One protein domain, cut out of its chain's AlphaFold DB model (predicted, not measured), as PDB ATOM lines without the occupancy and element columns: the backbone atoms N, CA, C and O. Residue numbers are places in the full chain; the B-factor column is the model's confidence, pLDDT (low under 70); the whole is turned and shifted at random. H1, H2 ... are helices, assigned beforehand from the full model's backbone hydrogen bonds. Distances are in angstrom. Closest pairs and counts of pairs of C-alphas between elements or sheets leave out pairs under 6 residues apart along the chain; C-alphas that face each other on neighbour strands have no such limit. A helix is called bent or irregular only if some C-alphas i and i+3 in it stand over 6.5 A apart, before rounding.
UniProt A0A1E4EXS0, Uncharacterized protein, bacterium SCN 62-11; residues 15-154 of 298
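What this domain is: This is residues 15 to 154 of the 298 residues of an uncharacterized protein of bacterium SCN 62-11 (UniProt A0A1E4EXS0). Two long helices, H4 and H5, form a long helical hairpin that makes the longest axis, and five shorter helices gather as a head at its one end. In that head H1 packs on both legs of the hairpin and H2 on H4, H6 packs on H4 from the other side, and H7 lies beyond H6; at the far end residues 78 to 84 stick out free. The printed part has 140 residues with seven named helices, H1 to H7 in chain order, and no named strand: all helix. It is loose, with a radius of gyration of the C-alphas of 19.5 A, and a rod spanning 65 by 25 by 24 A.

Where its parts are: Find C-alpha 15 at (282.903, 299.197, 248.103), where H1 begins and runs to residue 22. Next come H2, residues 30 to 36, and H3, residues 38 to 41; H3 is neither bent nor irregular, but only just: C-alphas 38 and 41 are 6.1 A apart. At C-alpha 43, (279.246, 285.812, 244.552), begins H4, residues 43 to 75, 47.5 A long. H5, residues 79 to 115, is 49.9 A long; it is irregular, with C-alphas 80 and 83 9.0 A apart, and has a kink of 51 degrees near residue 86. H6 takes residues 126 to 137, 16.4 A, and H7 residues 141 to 152, 16.7 A, ending at C-alpha 152, (273.810, 286.353, 256.179).

How they stand to each other: Begin at H4, the hub, which touches five helices. It touches H5 at a shallow tilt of 3 degrees, opposite ways, a hairpin; their closest C-alphas, of Tyr 74 and Gly 89, are 6.3 A apart. H1 touches residues 110 to 115 of H5, with C-alphas 21 and 111 closest at 3.9 A, and residues 44 to 49 of H4, with C-alphas 20 and 45 closest at 5.4 A. H2 touches residues 45 to 53 of H4 at a steep tilt of 54 degrees, closest at C-alphas 31 and 49, 4.3 A. H3 and H4 only just touch, only at the corner, with 3 pairs of C-alphas within 8 A, the closest those of Arg 40 and Ala 46 at 5.1 A. H6 touches residues 43 to 51 of H4 at a steep tilt of 47 degrees, closest at C-alphas 129 and 51, 5.7 A. H6 and H7 only just touch, with 3 pairs of C-alphas within 8 A, the closest those of Ala 134 and Leu 144 at 7.0 A. H7 and H4 are near each other, while H5 is apart from H6 and H7. Every O i to N i+4 pair is within hydrogen-bond range in H1, H2, H4, H6 and H7, and 31 of 33 are in H5; H3 is too short for such a pair.

The domain as a whole: The two C-alphas farthest apart, of Ser 80 and Gln 143, are 65.4 A apart. The printed part has no cut and no long link. Its mean pLDDT is 86.2; look for values under 70 at residues 141 to 154.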
ATOM      1  N   GLU A  15     282.945 298.892 249.533       89.19
ATOM      2  CA  GLU A  15     282.903 299.197 248.103       89.19
ATOM      3  C   GLU A  15     281.973 298.236 247.353       89.19
ATOM      4  O   GLU A  15     281.120 298.682 246.586       89.19
ATOM      5  N   ASP A  16     282.073 296.929 247.603       89.69
ATOM      6  CA  ASP A  16     281.239 295.935 246.924       89.69
ATOM      7  C   ASP A  16     279.776 296.014 247.380       89.69
ATOM      8  O   ASP A  16     278.875 295.853 246.557       89.69
ATOM      9  N   LYS A  17     279.518 296.380 248.646       89.44
ATOM     10  CA  LYS A  17     278.175 296.742 249.139       89.44
ATOM     11  C   LYS A  17     277.592 297.917 248.344       89.44
ATOM     12  O   LYS A  17     276.484 297.831 247.810       89.44
ATOM     13  N   MET A  18     278.344 299.009 248.205       91.38
ATOM     14  CA  MET A  18     277.904 300.182 247.439       91.38
ATOM     15  C   MET A  18     277.704 299.865 245.949       91.38
ATOM     16  O   MET A  18     276.721 300.299 245.339       91.38
ATOM     17  N   MET A  19     278.597 299.070 245.361       93.12
ATOM     18  CA  MET A  19     278.497 298.636 243.967       93.12
ATOM     19  C   MET A  19     277.280 297.734 243.739       93.12
ATOM     20  O   MET A  19     276.540 297.944 242.779       93.12
ATOM     21  N   ALA A  20     276.998 296.796 244.644       92.50
ATOM     22  CA  ALA A  20     275.796 295.969 244.583       92.50
ATOM     23  C   ALA A  20     274.517 296.808 244.699       92.50
ATOM     24  O   ALA A  20     273.556 296.570 243.969       92.50
ATOM     25  N   GLY A  21     274.512 297.831 245.557       93.38
ATOM     26  CA  GLY A  21     273.377 298.745 245.668       93.38
ATOM     27  C   GLY A  21     273.146 299.584 244.411       93.38
ATOM     28  O   GLY A  21     272.013 299.721 243.951       93.38
ATOM     29  N   SER A  22     274.219 300.093 243.799       94.81
ATOM     30  CA  SER A  22     274.124 300.893 242.568       94.81
ATOM     31  C   SER A  22     273.695 300.085 241.337       94.81
ATOM     32  O   SER A  22     273.193 300.673 240.377       94.81
ATOM     33  N   CYS A  23     273.783 298.749 241.385       95.56
ATOM     34  CA  CYS A  23     273.304 297.872 240.318       95.56
ATOM     35  C   CYS A  23     271.819 298.070 239.985       95.56
ATOM     36  O   CYS A  23     271.453 297.872 238.837       95.56
ATOM     37  N   TYR A  24     270.958 298.466 240.925       94.94
ATOM     38  CA  TYR A  24     269.511 298.586 240.680       94.94
ATOM     39  C   TYR A  24     269.090 299.898 239.997       94.94
ATOM     40  O   TYR A  24     268.442 299.836 238.949       94.94
ATOM     41  N   PRO A  25     269.454 301.095 240.504       94.06
ATOM     42  CA  PRO A  25     269.146 302.342 239.802       94.06
ATOM     43  C   PRO A  25     269.907 302.476 238.478       94.06
ATOM     44  O   PRO A  25     269.388 303.058 237.530       94.06
ATOM     45  N   LEU A  26     271.119 301.916 238.395       94.81
ATOM     46  CA  LEU A  26     271.982 301.968 237.211       94.81
ATOM     47  C   LEU A  26     272.083 300.600 236.524       94.81
ATOM     48  O   LEU A  26     273.138 300.228 236.000       94.81
ATOM     49  N   TRP A  27     270.965 299.873 236.486       94.81
ATOM     50  CA  TRP A  27     270.868 298.506 235.970       94.81
ATOM     51  C   TRP A  27     271.401 298.250 234.552       94.81
ATOM     52  O   TRP A  27     271.864 297.130 234.326       94.81
ATOM     53  N   PRO A  28     271.404 299.198 233.588       93.44
ATOM     54  CA  PRO A  28     271.972 298.884 232.282       93.44
ATOM     55  C   PRO A  28     273.505 298.970 232.271       93.44
ATOM     56  O   PRO A  28     274.140 298.349 231.425       93.44
ATOM     57  N   VAL A  29     274.112 299.726 233.194       95.81
ATOM     58  CA  VAL A  29     275.549 300.045 233.153       95.81
ATOM     59  C   VAL A  29     276.328 299.284 234.218       95.81
ATOM     60  O   VAL A  29     277.287 298.583 233.894       95.81
ATOM     61  N   VAL A  30     275.930 299.392 235.488       95.38
ATOM     62  CA  VAL A  30     276.716 298.846 236.604       95.38
ATOM     63  C   VAL A  30     276.735 297.313 236.595       95.38
ATOM     64  O   VAL A  30     277.829 296.752 236.665       95.38
ATOM     65  N   PRO A  31     275.606 296.599 236.411       94.62
ATOM     66  CA  PRO A  31     275.631 295.148 236.244       94.62
ATOM     67  C   PRO A  31     276.499 294.678 235.078       94.62
ATOM     68  O   PRO A  31     277.242 293.712 235.221       94.62
ATOM     69  N   ALA A  32     276.450 295.372 233.936       93.75
ATOM     70  CA  ALA A  32     277.287 295.039 232.788       93.75
ATOM     71  C   ALA A  32     278.777 295.187 233.132       93.75
ATOM     72  O   ALA A  32     279.562 294.279 232.868       93.75
ATOM     73  N   PHE A  33     279.155 296.284 233.792       95.44
ATOM     74  CA  PHE A  33     280.515 296.491 234.286       95.44
ATOM     75  C   PHE A  33     280.956 295.390 235.261       95.44
ATOM     76  O   PHE A  33     282.043 294.832 235.110       95.44
ATOM     77  N   VAL A  34     280.116 295.024 236.233       93.69
ATOM     78  CA  VAL A  34     280.419 293.951 237.191       93.69
ATOM     79  C   VAL A  34     280.630 292.620 236.470       93.69
ATOM     80  O   VAL A  34     281.651 291.974 236.682       93.69
ATOM     81  N   LEU A  35     279.702 292.225 235.596       93.06
ATOM     82  CA  LEU A  35     279.713 290.915 234.933       93.06
ATOM     83  C   LEU A  35     280.833 290.769 233.893       93.06
ATOM     84  O   LEU A  35     281.275 289.649 233.616       93.06
ATOM     85  N   LEU A  36     281.295 291.883 233.320       92.56
ATOM     86  CA  LEU A  36     282.391 291.915 232.348       92.56
ATOM     87  C   LEU A  36     283.768 292.139 232.989       92.56
ATOM     88  O   LEU A  36     284.780 291.904 232.332       92.56
ATOM     89  N   SER A  37     283.827 292.570 234.249       92.00
ATOM     90  CA  SER A  37     285.082 292.792 234.973       92.00
ATOM     91  C   SER A  37     285.481 291.585 235.831       92.00
ATOM     92  O   SER A  37     284.765 290.588 235.939       92.00
ATOM     93  N   SER A  38     286.650 291.673 236.473       89.31
ATOM     94  CA  SER A  38     287.102 290.689 237.466       89.31
ATOM     95  C   SER A  38     286.193 290.626 238.697       89.31
ATOM     96  O   SER A  38     286.154 289.594 239.365       89.31
ATOM     97  N   LYS A  39     285.402 291.679 238.959       87.38
ATOM     98  CA  LYS A  39     284.464 291.748 240.087       87.38
ATOM     99  C   LYS A  39     283.337 290.708 240.016       87.38
ATOM    100  O   LYS A  39     282.748 290.395 241.045       87.38
ATOM    101  N   ARG A  40     283.089 290.092 238.852       87.31
ATOM    102  CA  ARG A  40     282.143 288.968 238.708       87.31
ATOM    103  C   ARG A  40     282.503 287.726 239.528       87.31
ATOM    104  O   ARG A  40     281.683 286.822 239.615       87.31
ATOM    105  N   GLN A  41     283.737 287.634 240.030       86.19
ATOM    106  CA  GLN A  41     284.188 286.516 240.858       86.19
ATOM    107  C   GLN A  41     283.624 286.582 242.284       86.19
ATOM    108  O   GLN A  41     283.564 285.546 242.941       86.19
ATOM    109  N   ASP A  42     283.180 287.757 242.752       85.00
ATOM    110  CA  ASP A  42     282.497 287.853 244.041       85.00
ATOM    111  C   ASP A  42     281.034 287.380 243.892       85.00
ATOM    112  O   ASP A  42     280.278 287.966 243.108       85.00
ATOM    113  N   PRO A  43     280.602 286.348 244.644       83.94
ATOM    114  CA  PRO A  43     279.246 285.812 244.552       83.94
ATOM    115  C   PRO A  43     278.161 286.826 244.913       83.94
ATOM    116  O   PRO A  43     277.133 286.886 244.246       83.94
ATOM    117  N   PHE A  44     278.379 287.676 245.914       87.38
ATOM    118  CA  PHE A  44     277.393 288.686 246.300       87.38
ATOM    119  C   PHE A  44     277.175 289.711 245.192       87.38
ATOM    120  O   PHE A  44     276.040 290.030 244.825       87.38
ATOM    121  N   LEU A  45     278.272 290.189 244.611       90.19
ATOM    122  CA  LEU A  45     278.209 291.198 243.567       90.19
ATOM    123  C   LEU A  45     277.674 290.608 242.254       90.19
ATOM    124  O   LEU A  45     276.862 291.243 241.580       90.19
ATOM    125  N   ALA A  46     278.050 289.367 241.925       89.44
ATOM    126  CA  ALA A  46     277.508 288.633 240.786       89.44
ATOM    127  C   ALA A  46     275.997 288.385 240.926       89.44
ATOM    128  O   ALA A  46     275.255 288.613 239.969       89.44
ATOM    129  N   PHE A  47     275.525 287.979 242.110       90.19
ATOM    130  CA  PHE A  47     274.101 287.795 242.386       90.19
ATOM    131  C   PHE A  47     273.311 289.080 242.138       90.19
ATOM    132  O   PHE A  47     272.363 289.087 241.349       90.19
ATOM    133  N   HIS A  48     273.717 290.182 242.775       92.88
ATOM    134  CA  HIS A  48     273.008 291.453 242.655       92.88
ATOM    135  C   HIS A  48     273.113 292.061 241.259       92.88
ATOM    136  O   HIS A  48     272.135 292.640 240.794       92.88
ATOM    137  N   ALA A  49     274.226 291.871 240.547       93.94
ATOM    138  CA  ALA A  49     274.333 292.282 239.153       93.94
ATOM    139  C   ALA A  49     273.349 291.513 238.256       93.94
ATOM    140  O   ALA A  49     272.592 292.131 237.509       93.94
ATOM    141  N   VAL A  50     273.298 290.179 238.354       93.25
ATOM    142  CA  VAL A  50     272.350 289.373 237.564       93.25
ATOM    143  C   VAL A  50     270.904 289.717 237.925       93.25
ATOM    144  O   VAL A  50     270.084 289.920 237.027       93.25
ATOM    145  N   GLN A  51     270.590 289.833 239.218       94.00
ATOM    146  CA  GLN A  51     269.241 290.159 239.677       94.00
ATOM    147  C   GLN A  51     268.813 291.558 239.234       94.00
ATOM    148  O   GLN A  51     267.725 291.712 238.683       94.00
ATOM    149  N   ALA A  52     269.660 292.571 239.413       94.69
ATOM    150  CA  ALA A  52     269.341 293.934 239.011       94.69
ATOM    151  C   ALA A  52     269.177 294.063 237.492       94.69
ATOM    152  O   ALA A  52     268.256 294.740 237.036       94.69
ATOM    153  N   LEU A  53     270.000 293.361 236.705       94.69
ATOM    154  CA  LEU A  53     269.844 293.298 235.252       94.69
ATOM    155  C   LEU A  53     268.502 292.658 234.867       94.69
ATOM    156  O   LEU A  53     267.787 293.194 234.023       94.69
ATOM    157  N   ALA A  54     268.128 291.544 235.501       93.62
ATOM    158  CA  ALA A  54     266.867 290.864 235.224       93.62
ATOM    159  C   ALA A  54     265.645 291.711 235.622       93.62
ATOM    160  O   ALA A  54     264.694 291.827 234.843       93.62
ATOM    161  N   VAL A  55     265.676 292.349 236.797       93.94
ATOM    162  CA  VAL A  55     264.619 293.266 237.256       93.94
ATOM    163  C   VAL A  55     264.529 294.483 236.333       93.94
ATOM    164  O   VAL A  55     263.435 294.857 235.910       93.94
ATOM    165  N   GLY A  56     265.665 295.073 235.961       93.75
ATOM    166  CA  GLY A  56     265.744 296.214 235.051       93.75
ATOM    167  C   GLY A  56     265.209 295.916 233.648       93.75
ATOM    168  O   GLY A  56     264.407 296.681 233.109       93.75
ATOM    169  N   LEU A  57     265.564 294.760 233.081       94.62
ATOM    170  CA  LEU A  57     265.026 294.297 231.799       94.62
ATOM    171  C   LEU A  57     263.521 294.044 231.881       94.62
ATOM    172  O   LEU A  57     262.774 294.515 231.026       94.62
ATOM    173  N   THR A  58     263.065 293.350 232.925       92.81
ATOM    174  CA  THR A  58     261.641 293.037 233.112       92.81
ATOM    175  C   THR A  58     260.815 294.314 233.252       92.81
ATOM    176  O   THR A  58     259.820 294.487 232.551       92.81
ATOM    177  N   THR A  59     261.251 295.248 234.100       92.81
ATOM    178  CA  THR A  59     260.571 296.539 234.294       92.81
ATOM    179  C   THR A  59     260.572 297.387 233.022       92.81
ATOM    180  O   THR A  59     259.555 298.008 232.711       92.81
ATOM    181  N   SER A  60     261.648 297.356 232.232       93.62
ATOM    182  CA  SER A  60     261.714 298.051 230.938       93.62
ATOM    183  C   SER A  60     260.748 297.462 229.912       93.62
ATOM    184  O   SER A  60     259.991 298.207 229.292       93.62
ATOM    185  N   VAL A  61     260.714 296.132 229.763       94.94
ATOM    186  CA  VAL A  61     259.780 295.448 228.853       94.94
ATOM    187  C   VAL A  61     258.334 295.739 229.251       94.94
ATOM    188  O   VAL A  61     257.535 296.123 228.398       94.94
ATOM    189  N   LEU A  62     258.005 295.633 230.543       92.75
ATOM    190  CA  LEU A  62     256.669 295.954 231.050       92.75
ATOM    191  C   LEU A  62     256.296 297.417 230.809       92.75
ATOM    192  O   LEU A  62     255.158 297.696 230.443       92.75
ATOM    193  N   SER A  63     257.245 298.343 230.957       91.88
ATOM    194  CA  SER A  63     257.009 299.767 230.698       91.88
ATOM    195  C   SER A  63     256.736 300.035 229.218       91.88
ATOM    196  O   SER A  63     255.797 300.756 228.898       91.88
ATOM    197  N   VAL A  64     257.496 299.420 228.305       94.00
ATOM    198  CA  VAL A  64     257.278 299.558 226.854       94.00
ATOM    199  C   VAL A  64     255.924 298.978 226.445       94.00
ATOM    200  O   VAL A  64     255.163 299.641 225.741       94.00
ATOM    201  N   VAL A  65     255.590 297.775 226.920       94.81
ATOM    202  CA  VAL A  65     254.284 297.150 226.660       94.81
ATOM    203  C   VAL A  65     253.155 297.995 227.253       94.81
ATOM    204  O   VAL A  65     252.166 298.255 226.574       94.81
ATOM    205  N   GLY A  66     253.310 298.482 228.484       92.12
ATOM    206  CA  GLY A  66     252.333 299.342 229.150       92.12
ATOM    207  C   GLY A  66     252.100 300.659 228.409       92.12
ATOM    208  O   GLY A  66     250.951 301.036 228.189       92.12
ATOM    209  N   LEU A  67     253.166 301.327 227.953       92.12
ATOM    210  CA  LEU A  67     253.075 302.545 227.140       92.12
ATOM    211  C   LEU A  67     252.399 302.285 225.792       92.12
ATOM    212  O   LEU A  67     251.585 303.095 225.351       92.12
ATOM    213  N   PHE A  68     252.690 301.152 225.152       93.56
ATOM    214  CA  PHE A  68     252.024 300.758 223.915       93.56
ATOM    215  C   PHE A  68     250.520 300.533 224.130       93.56
ATOM    216  O   PHE A  68     249.706 301.076 223.387       93.56
ATOM    217  N   LEU A  69     250.134 299.801 225.177       91.94
ATOM    218  CA  LEU A  69     248.727 299.578 225.523       91.94
ATOM    219  C   LEU A  69     248.010 300.880 225.885       91.94
ATOM    220  O   LEU A  69     246.863 301.085 225.484       91.94
ATOM    221  N   LEU A  70     248.689 301.778 226.600       90.75
ATOM    222  CA  LEU A  70     248.186 303.112 226.905       90.75
ATOM    223  C   LEU A  70     247.930 303.910 225.622       90.75
ATOM    224  O   LEU A  70     246.863 304.502 225.465       90.75
ATOM    225  N   TRP A  71     248.880 303.886 224.686       90.44
ATOM    226  CA  TRP A  71     248.749 304.543 223.389       90.44
ATOM    227  C   TRP A  71     247.582 303.978 222.567       90.44
ATOM    228  O   TRP A  71     246.781 304.755 222.047       90.44
ATOM    229  N   VAL A  72     247.428 302.649 222.497       92.25
ATOM    230  CA  VAL A  72     246.284 302.001 221.825       92.25
ATOM    231  C   VAL A  72     244.964 302.409 222.482       92.25
ATOM    232  O   VAL A  72     244.010 302.760 221.787       92.25
ATOM    233  N   SER A  73     244.918 302.407 223.817       88.19
ATOM    234  CA  SER A  73     243.724 302.775 224.587       88.19
ATOM    235  C   SER A  73     243.312 304.216 224.307       88.19
ATOM    236  O   SER A  73     242.152 304.473 224.001       88.19
ATOM    237  N   TYR A  74     244.272 305.144 224.335       87.12
ATOM    238  CA  TYR A  74     244.033 306.549 224.023       87.12
ATOM    239  C   TYR A  74     243.588 306.751 222.569       87.12
ATOM    240  O   TYR A  74     242.637 307.483 222.311       87.12
ATOM    241  N   SER A  75     244.221 306.050 221.624       88.19
ATOM    242  CA  SER A  75     243.896 306.133 220.192       88.19
ATOM    243  C   SER A  75     242.510 305.573 219.854       88.19
ATOM    244  O   SER A  75     241.944 305.918 218.821       88.19
ATOM    245  N   SER A  76     241.961 304.724 220.724       88.12
ATOM    246  CA  SER A  76     240.632 304.125 220.563       88.12
ATOM    247  C   SER A  76     239.510 304.970 221.180       88.12
ATOM    248  O   SER A  76     238.339 304.619 221.039       88.12
ATOM    249  N   LEU A  77     239.831 306.066 221.883       85.62
ATOM    250  CA  LEU A  77     238.815 306.908 222.512       85.62
ATOM    251  C   LEU A  77     238.031 307.705 221.454       85.62
ATOM    252  O   LEU A  77     238.633 308.332 220.579       85.62
ATOM    253  N   PRO A  78     236.688 307.745 221.545       83.69
ATOM    254  CA  PRO A  78     235.871 308.491 220.601       83.69
ATOM    255  C   PRO A  78     236.187 309.989 220.674       83.69
ATOM    256  O   PRO A  78     236.016 310.647 221.702       83.69
ATOM    257  N   THR A  79     236.622 310.551 219.545       77.62
ATOM    258  CA  THR A  79     237.001 311.969 219.426       77.62
ATOM    259  C   THR A  79     235.804 312.912 219.577       77.62
ATOM    260  O   THR A  79     235.977 314.090 219.871       77.62
ATOM    261  N   SER A  80     234.578 312.399 219.430       80.31
ATOM    262  CA  SER A  80     233.336 313.167 219.563       80.31
ATOM    263  C   SER A  80     233.109 313.737 220.965       80.31
ATOM    264  O   SER A  80     232.346 314.688 221.108       80.31
ATOM    265  N   TRP A  81     233.756 313.189 222.001       80.88
ATOM    266  CA  TRP A  81     233.655 313.672 223.382       80.88
ATOM    267  C   TRP A  81     234.997 314.216 223.888       80.88
ATOM    268  O   TRP A  81     235.552 313.723 224.866       80.88
ATOM    269  N   MET A  82     235.520 315.250 223.222       77.69
ATOM    270  CA  MET A  82     236.839 315.841 223.506       77.69
ATOM    271  C   MET A  82     237.123 316.110 224.997       77.69
ATOM    272  O   MET A  82     238.242 315.884 225.449       77.69
ATOM    273  N   MET A  83     236.135 316.565 225.778       81.62
ATOM    274  CA  MET A  83     236.345 316.831 227.209       81.62
ATOM    275  C   MET A  83     236.505 315.552 228.044       81.62
ATOM    276  O   MET A  83     237.367 315.505 228.921       81.62
ATOM    277  N   THR A  84     235.712 314.506 227.788       84.19
ATOM    278  CA  THR A  84     235.790 313.260 228.571       84.19
ATOM    279  C   THR A  84     236.967 312.395 228.136       84.19
ATOM    280  O   THR A  84     237.652 311.842 228.994       84.19
ATOM    281  N   SER A  85     237.274 312.328 226.837       84.44
ATOM    282  CA  SER A  85     238.459 311.624 226.335       84.44
ATOM    283  C   SER A  85     239.759 312.278 226.813       84.44
ATOM    284  O   SER A  85     240.679 311.571 227.226       84.44
ATOM    285  N   GLY A  86     239.807 313.615 226.871       86.06
ATOM    286  CA  GLY A  86     240.916 314.357 227.472       86.06
ATOM    287  C   GLY A  86     241.102 314.044 228.959       86.06
ATOM    288  O   GLY A  86     242.215 313.742 229.387       86.06
ATOM    289  N   ALA A  87     240.018 314.038 229.744       89.31
ATOM    290  CA  ALA A  87     240.074 313.698 231.168       89.31
ATOM    291  C   ALA A  87     240.561 312.257 231.409       89.31
ATOM    292  O   ALA A  87     241.426 312.035 232.258       89.31
ATOM    293  N   ILE A  88     240.068 311.288 230.627       88.81
ATOM    294  CA  ILE A  88     240.528 309.891 230.685       88.81
ATOM    295  C   ILE A  88     242.022 309.808 230.348       88.81
ATOM    296  O   ILE A  88     242.773 309.158 231.072       88.81
ATOM    297  N   GLY A  89     242.475 310.504 229.300       87.94
ATOM    298  CA  GLY A  89     243.889 310.557 228.925       87.94
ATOM    299  C   GLY A  89     244.786 311.082 230.049       87.94
ATOM    300  O   GLY A  89     245.814 310.474 230.346       87.94
ATOM    301  N   VAL A  90     244.373 312.157 230.731       90.44
ATOM    302  CA  VAL A  90     245.107 312.708 231.883       90.44
ATOM    303  C   VAL A  90     245.176 311.701 233.032       90.44
ATOM    304  O   VAL A  90     246.256 311.486 233.578       90.44
ATOM    305  N   VAL A  91     244.063 311.048 233.382       92.31
ATOM    306  CA  VAL A  91     244.040 310.035 234.454       92.31
ATOM    307  C   VAL A  91     244.973 308.871 234.130       92.31
ATOM    308  O   VAL A  91     245.758 308.459 234.983       92.31
ATOM    309  N   LEU A  92     244.937 308.370 232.894       90.56
ATOM    310  CA  LEU A  92     245.806 307.277 232.469       90.56
ATOM    311  C   LEU A  92     247.289 307.684 232.462       90.56
ATOM    312  O   LEU A  92     248.141 306.902 232.883       90.56
ATOM    313  N   MET A  93     247.604 308.914 232.043       90.31
ATOM    314  CA  MET A  93     248.963 309.456 232.105       90.31
ATOM    315  C   MET A  93     249.463 309.560 233.552       90.31
ATOM    316  O   MET A  93     250.577 309.130 233.845       90.31
ATOM    317  N   LEU A  94     248.642 310.083 234.468       94.62
ATOM    318  CA  LEU A  94     248.982 310.164 235.892       94.62
ATOM    319  C   LEU A  94     249.185 308.776 236.507       94.62
ATOM    320  O   LEU A  94     250.140 308.578 237.255       94.62
ATOM    321  N   ALA A  95     248.338 307.805 236.157       92.19
ATOM    322  CA  ALA A  95     248.490 306.421 236.596       92.19
ATOM    323  C   ALA A  95     249.808 305.803 236.093       92.19
ATOM    324  O   ALA A  95     250.518 305.161 236.867       92.19
ATOM    325  N   ALA A  96     250.174 306.042 234.830       90.94
ATOM    326  CA  ALA A  96     251.434 305.563 234.263       90.94
ATOM    327  C   ALA A  96     252.658 306.205 234.940       90.94
ATOM    328  O   ALA A  96     253.620 305.508 235.258       90.94
ATOM    329  N   LEU A  97     252.609 307.513 235.221       93.44
ATOM    330  CA  LEU A  97     253.661 308.217 235.962       93.44
ATOM    331  C   LEU A  97     253.792 307.700 237.399       93.44
ATOM    332  O   LEU A  97     254.907 307.460 237.858       93.44
ATOM    333  N   ALA A  98     252.672 307.484 238.094       94.62
ATOM    334  CA  ALA A  98     252.666 306.924 239.443       94.62
ATOM    335  C   ALA A  98     253.248 305.503 239.469       94.62
ATOM    336  O   ALA A  98     254.062 305.186 240.335       94.62
ATOM    337  N   PHE A  99     252.891 304.667 238.490       92.62
ATOM    338  CA  PHE A  99     253.465 303.332 238.334       92.62
ATOM    339  C   PHE A  99     254.974 303.385 238.052       92.62
ATOM    340  O   PHE A  99     255.744 302.682 238.702       92.62
ATOM    341  N   GLY A 100     255.420 304.267 237.150       91.44
ATOM    342  CA  GLY A 100     256.842 304.472 236.868       91.44
ATOM    343  C   GLY A 100     257.627 304.934 238.100       91.44
ATOM    344  O   GLY A 100     258.689 304.384 238.398       91.44
ATOM    345  N   ALA A 101     257.079 305.882 238.865       94.31
ATOM    346  CA  ALA A 101     257.660 306.336 240.125       94.31
ATOM    347  C   ALA A 101     257.731 305.203 241.159       94.31
ATOM    348  O   ALA A 101     258.761 305.031 241.807       94.31
ATOM    349  N   PHE A 102     256.677 304.391 241.277       95.31
ATOM    350  CA  PHE A 102     256.666 303.216 242.145       95.31
ATOM    351  C   PHE A 102     257.755 302.204 241.752       95.31
ATOM    352  O   PHE A 102     258.524 301.779 242.611       95.31
ATOM    353  N   CYS A 103     257.881 301.863 240.466       93.19
ATOM    354  CA  CYS A 103     258.934 300.968 239.982       93.19
ATOM    355  C   CYS A 103     260.337 301.532 240.244       93.19
ATOM    356  O   CYS A 103     261.227 300.791 240.662       93.19
ATOM    357  N   PHE A 104     260.537 302.836 240.040       93.12
ATOM    358  CA  PHE A 104     261.809 303.491 240.335       93.12
ATOM    359  C   PHE A 104     262.141 303.441 241.831       93.12
ATOM    360  O   PHE A 104     263.239 303.037 242.205       93.12
ATOM    361  N   LEU A 105     261.185 303.767 242.706       95.81
ATOM    362  CA  LEU A 105     261.367 303.672 244.156       95.81
ATOM    363  C   LEU A 105     261.621 302.232 244.613       95.81
ATOM    364  O   LEU A 105     262.460 302.017 245.484       95.81
ATOM    365  N   ALA A 106     260.961 301.246 244.001       93.38
ATOM    366  CA  ALA A 106     261.233 299.837 244.261       93.38
ATOM    367  C   ALA A 106     262.685 299.474 243.907       93.38
ATOM    368  O   ALA A 106     263.350 298.817 244.700       93.38
ATOM    369  N   GLN A 107     263.219 299.959 242.780       93.38
ATOM    370  CA  GLN A 107     264.630 299.761 242.418       93.38
ATOM    371  C   GLN A 107     265.582 300.419 243.427       93.38
ATOM    372  O   GLN A 107     266.571 299.807 243.825       93.38
ATOM    373  N   ILE A 108     265.276 301.635 243.890       95.00
ATOM    374  CA  ILE A 108     266.060 302.304 244.941       95.00
ATOM    375  C   ILE A 108     266.018 301.504 246.247       95.00
ATOM    376  O   ILE A 108     267.055 301.308 246.879       95.00
ATOM    377  N   PHE A 109     264.847 300.996 246.633       94.12
ATOM    378  CA  PHE A 109     264.690 300.161 247.820       94.12
ATOM    379  C   PHE A 109     265.496 298.860 247.714       94.12
ATOM    380  O   PHE A 109     266.216 298.513 248.648       94.12
ATOM    381  N   LEU A 110     265.435 298.167 246.571       92.56
ATOM    382  CA  LEU A 110     266.247 296.973 246.313       92.56
ATOM    383  C   LEU A 110     267.749 297.291 246.372       92.56
ATOM    384  O   LEU A 110     268.510 296.534 246.973       92.56
ATOM    385  N   GLY A 111     268.158 298.431 245.813       92.88
ATOM    386  CA  GLY A 111     269.530 298.927 245.885       92.88
ATOM    387  C   GLY A 111     269.988 299.211 247.314       92.88
ATOM    388  O   GLY A 111     271.097 298.837 247.683       92.88
ATOM    389  N   TRP A 112     269.135 299.793 248.156       93.12
ATOM    390  CA  TRP A 112     269.444 299.971 249.576       93.12
ATOM    391  C   TRP A 112     269.552 298.619 250.303       93.12
ATOM    392  O   TRP A 112     270.510 298.370 251.033       93.12
ATOM    393  N   GLN A 113     268.627 297.684 250.079       91.25
ATOM    394  CA  GLN A 113     268.734 296.359 250.710       91.25
ATOM    395  C   GLN A 113     270.042 295.649 250.325       91.25
ATOM    396  O   GLN A 113     270.708 295.085 251.194       91.25
ATOM    397  N   ALA A 114     270.454 295.764 249.062       90.12
ATOM    398  CA  ALA A 114     271.747 295.269 248.608       90.12
ATOM    399  C   ALA A 114     272.921 296.042 249.235       90.12
ATOM    400  O   ALA A 114     273.864 295.425 249.710       90.12
ATOM    401  N   SER A 115     272.873 297.373 249.355       89.44
ATOM    402  CA  SER A 115     273.958 298.121 250.017       89.44
ATOM    403  C   SER A 115     274.093 297.828 251.513       89.44
ATOM    404  O   SER A 115     275.152 298.055 252.090       89.44
ATOM    405  N   SER A 116     273.055 297.260 252.128       85.25
ATOM    406  CA  SER A 116     273.082 296.780 253.514       85.25
ATOM    407  C   SER A 116     273.707 295.381 253.654       85.25
ATOM    408  O   SER A 116     273.728 294.836 254.751       85.25
ATOM    409  N   GLY A 117     274.183 294.774 252.559       78.75
ATOM    410  CA  GLY A 117     274.803 293.443 252.559       78.75
ATOM    411  C   GLY A 117     273.815 292.272 252.557       78.75
ATOM    412  O   GLY A 117     274.230 291.134 252.750       78.75
ATOM    413  N   ARG A 118     272.513 292.514 252.344       79.75
ATOM    414  CA  ARG A 118     271.482 291.465 252.411       79.75
ATOM    415  C   ARG A 118     271.254 290.805 251.051       79.75
ATOM    416  O   ARG A 118     270.974 291.494 250.068       79.75
ATOM    417  N   PHE A 119     271.222 289.471 251.018       77.75
ATOM    418  CA  PHE A 119     270.791 288.692 249.852       77.75
ATOM    419  C   PHE A 119     269.264 288.720 249.697       77.75
ATOM    420  O   PHE A 119     268.550 287.748 249.941       77.75
ATOM    421  N   LEU A 120     268.724 289.866 249.287       79.00
ATOM    422  CA  LEU A 120     267.294 289.965 249.028       79.00
ATOM    423  C   LEU A 120     266.938 289.212 247.741       79.00
ATOM    424  O   LEU A 120     267.308 289.632 246.644       79.00
ATOM    425  N   ARG A 121     266.176 288.126 247.873       82.06
ATOM    426  CA  ARG A 121     265.641 287.368 246.740       82.06
ATOM    427  C   ARG A 121     264.350 288.001 246.247       82.06
ATOM    428  O   ARG A 121     263.374 288.096 246.990       82.06
ATOM    429  N   VAL A 122     264.319 288.388 244.977       83.00
ATOM    430  CA  VAL A 122     263.067 288.805 244.336       83.00
ATOM    431  C   VAL A 122     262.236 287.561 244.017       83.00
ATOM    432  O   VAL A 122     262.733 286.620 243.395       83.00
ATOM    433  N   ALA A 123     260.968 287.543 244.436       77.38
ATOM    434  CA  ALA A 123     260.070 286.414 244.198       77.38
ATOM    435  C   ALA A 123     259.996 286.063 242.698       77.38
ATOM    436  O   ALA A 123     259.812 286.938 241.853       77.38
ATOM    437  N   GLY A 124     260.183 284.782 242.366       76.56
ATOM    438  CA  GLY A 124     260.189 284.270 240.988       76.56
ATOM    439  C   GLY A 124     261.485 284.496 240.195       76.56
ATOM    440  O   GLY A 124     261.744 283.755 239.252       76.56
ATOM    441  N   LEU A 125     262.328 285.460 240.586       81.56
ATOM    442  CA  LEU A 125     263.610 285.759 239.928       81.56
ATOM    443  C   LEU A 125     264.825 285.257 240.718       81.56
ATOM    444  O   LEU A 125     265.857 284.972 240.112       81.56
ATOM    445  N   GLY A 126     264.706 285.118 242.042       76.31
ATOM    446  CA  GLY A 126     265.799 284.729 242.935       76.31
ATOM    447  C   GLY A 126     266.449 283.403 242.540       76.31
ATOM    448  O   GLY A 126     267.649 283.374 242.288       76.31
ATOM    449  N   ASP A 127     265.656 282.344 242.368       80.12
ATOM    450  CA  ASP A 127     266.164 281.006 242.021       80.12
ATOM    451  C   ASP A 127     266.891 280.992 240.666       80.12
ATOM    452  O   ASP A 127     267.923 280.340 240.494       80.12
ATOM    453  N   MET A 128     266.380 281.758 239.695       82.88
ATOM    454  CA  MET A 128     267.030 281.922 238.396       82.88
ATOM    455  C   MET A 128     268.372 282.647 238.545       82.88
ATOM    456  O   MET A 128     269.359 282.242 237.928       82.88
ATOM    457  N   CYS A 129     268.425 283.711 239.350       83.75
ATOM    458  CA  CYS A 129     269.648 284.481 239.576       83.75
ATOM    459  C   CYS A 129     270.705 283.649 240.306       83.75
ATOM    460  O   CYS A 129     271.870 283.682 239.918       83.75
ATOM    461  N   GLU A 130     270.302 282.834 241.281       80.94
ATOM    462  CA  GLU A 130     271.191 281.893 241.966       80.94
ATOM    463  C   GLU A 130     271.728 280.822 241.020       80.94
ATOM    464  O   GLU A 130     272.934 280.586 240.990       80.94
ATOM    465  N   ALA A 131     270.875 280.226 240.184       81.69
ATOM    466  CA  ALA A 131     271.313 279.244 239.194       81.69
ATOM    467  C   ALA A 131     272.304 279.848 238.182       81.69
ATOM    468  O   ALA A 131     273.291 279.212 237.801       81.69
ATOM    469  N   ARG A 132     272.071 281.096 237.758       85.12
ATOM    470  CA  ARG A 132     272.983 281.815 236.859       85.12
ATOM    471  C   ARG A 132     274.291 282.184 237.543       85.12
ATOM    472  O   ARG A 132     275.340 281.971 236.945       85.12
ATOM    473  N   MET A 133     274.249 282.654 238.784       83.88
ATOM    474  CA  MET A 133     275.445 282.902 239.587       83.88
ATOM    475  C   MET A 133     276.267 281.620 239.774       83.88
ATOM    476  O   MET A 133     277.470 281.632 239.528       83.88
ATOM    477  N   ALA A 134     275.624 280.504 240.133       81.94
ATOM    478  CA  ALA A 134     276.278 279.204 240.289       81.94
ATOM    479  C   ALA A 134     277.014 278.794 239.011       81.94
ATOM    480  O   ALA A 134     278.181 278.412 239.047       81.94
ATOM    481  N   SER A 135     276.342 278.946 237.865       84.69
ATOM    482  CA  SER A 135     276.919 278.659 236.554       84.69
ATOM    483  C   SER A 135     278.085 279.585 236.197       84.69
ATOM    484  O   SER A 135     279.004 279.132 235.522       84.69
ATOM    485  N   LEU A 136     278.049 280.859 236.599       83.00
ATOM    486  CA  LEU A 136     279.121 281.824 236.327       83.00
ATOM    487  C   LEU A 136     280.372 281.560 237.174       83.00
ATOM    488  O   LEU A 136     281.482 281.804 236.708       83.00
ATOM    489  N   LEU A 137     280.188 281.057 238.395       79.50
ATOM    490  CA  LEU A 137     281.264 280.807 239.355       79.50
ATOM    491  C   LEU A 137     281.739 279.348 239.377       79.50
ATOM    492  O   LEU A 137     282.718 279.038 240.046       79.50
ATOM    493  N   GLY A 138     281.057 278.448 238.664       78.12
ATOM    494  CA  GLY A 138     281.354 277.014 238.694       78.12
ATOM    495  C   GLY A 138     281.080 276.365 240.056       78.12
ATOM    496  O   GLY A 138     281.695 275.353 240.382       78.12
ATOM    497  N   LEU A 139     280.184 276.947 240.859       76.50
ATOM    498  CA  LEU A 139     279.871 276.484 242.211       76.50
ATOM    499  C   LEU A 139     278.786 275.405 242.196       76.50
ATOM    500  O   LEU A 139     277.815 275.475 241.440       76.50
ATOM    501  N   SER A 140     278.916 274.424 243.090       72.12
ATOM    502  CA  SER A 140     277.846 273.461 243.358       72.12
ATOM    503  C   SER A 140     276.723 274.094 244.195       72.12
ATOM    504  O   SER A 140     276.946 275.017 244.979       72.12
ATOM    505  N   ALA A 141     275.497 273.574 244.077       61.91
ATOM    506  CA  ALA A 141     274.330 274.098 244.802       61.91
ATOM    507  C   ALA A 141     274.487 274.077 246.337       61.91
ATOM    508  O   ALA A 141     273.879 274.885 247.037       61.91
ATOM    509  N   LEU A 142     275.305 273.160 246.861       63.09
ATOM    510  CA  LEU A 142     275.570 273.028 248.294       63.09
ATOM    511  C   LEU A 142     276.529 274.125 248.784       63.09
ATOM    512  O   LEU A 142     276.256 274.760 249.798       63.09
ATOM    513  N   GLN A 143     277.569 274.435 248.003       68.06
ATOM    514  CA  GLN A 143     278.481 275.556 248.272       68.06
ATOM    515  C   GLN A 143     277.760 276.906 248.227       68.06
ATOM    516  O   GLN A 143     278.067 277.790 249.015       68.06
ATOM    517  N   LEU A 144     276.772 277.055 247.342       65.00
ATOM    518  CA  LEU A 144     275.991 278.285 247.212       65.00
ATOM    519  C   LEU A 144     275.096 278.546 248.432       65.00
ATOM    520  O   LEU A 144     274.967 279.686 248.871       65.00
ATOM    521  N   ARG A 145     274.514 277.486 249.009       63.59
ATOM    522  CA  ARG A 145     273.755 277.585 250.264       63.59
ATOM    523  C   ARG A 145     274.651 277.913 251.447       63.59
ATOM    524  O   ARG A 145     274.275 278.760 252.245       63.59
ATOM    525  N   GLN A 146     275.820 277.282 251.523       67.12
ATOM    526  CA  GLN A 146     276.797 277.569 252.569       67.12
ATOM    527  C   GLN A 146     277.257 279.035 252.497       67.12
ATOM    528  O   GLN A 146     277.183 279.747 253.484       67.12
ATOM    529  N   LEU A 147     277.558 279.529 251.293       67.12
ATOM    530  CA  LEU A 147     277.890 280.932 251.018       67.12
ATOM    531  C   LEU A 147     276.809 281.931 251.447       67.12
ATOM    532  O   LEU A 147     277.132 283.001 251.960       67.12
ATOM    533  N   ALA A 148     275.537 281.613 251.196       61.94
ATOM    534  CA  ALA A 148     274.424 282.472 251.593       61.94
ATOM    535  C   ALA A 148     274.271 282.515 253.120       61.94
ATOM    536  O   ALA A 148     274.089 283.589 253.683       61.94
ATOM    537  N   VAL A 149     274.407 281.363 253.781       62.97
ATOM    538  CA  VAL A 149     274.345 281.237 255.243       62.97
ATOM    539  C   VAL A 149     275.518 281.974 255.895       62.97
ATOM    540  O   VAL A 149     275.289 282.838 256.738       62.97
ATOM    541  N   ASP A 150     276.746 281.726 255.441       60.66
ATOM    542  CA  ASP A 150     277.961 282.339 255.991       60.66
ATOM    543  C   ASP A 150     277.987 283.864 255.792       60.66
ATOM    544  O   ASP A 150     278.547 284.583 256.615       60.66
ATOM    545  N   ARG A 151     277.352 284.389 254.731       60.75
ATOM    546  CA  ARG A 151     277.255 285.841 254.495       60.75
ATOM    547  C   ARG A 151     276.043 286.517 255.140       60.75
ATOM    548  O   ARG A 151     276.132 287.707 255.421       60.75
ATOM    549  N   GLU A 152     274.942 285.812 255.402       53.59
ATOM    550  CA  GLU A 152     273.810 286.353 256.179       53.59
ATOM    551  C   GLU A 152     274.082 286.358 257.696       53.59
ATOM    552  O   GLU A 152     273.559 287.217 258.405       53.59
ATOM    553  N   LEU A 153     274.917 285.436 258.191       45.81
ATOM    554  CA  LEU A 153     275.284 285.296 259.610       45.81
ATOM    555  C   LEU A 153     276.356 286.274 260.103       45.81
ATOM    556  O   LEU A 153     276.662 286.260 261.293       45.81
ATOM    557  N   VAL A 154     276.889 287.140 259.240       44.47
ATOM    558  CA  VAL A 154     277.732 288.269 259.656       44.47
ATOM    559  C   VAL A 154     276.904 289.552 259.540       44.47
ATOM    560  O   VAL A 154     277.096 290.331 258.601       44.47
TER     561      VAL A 154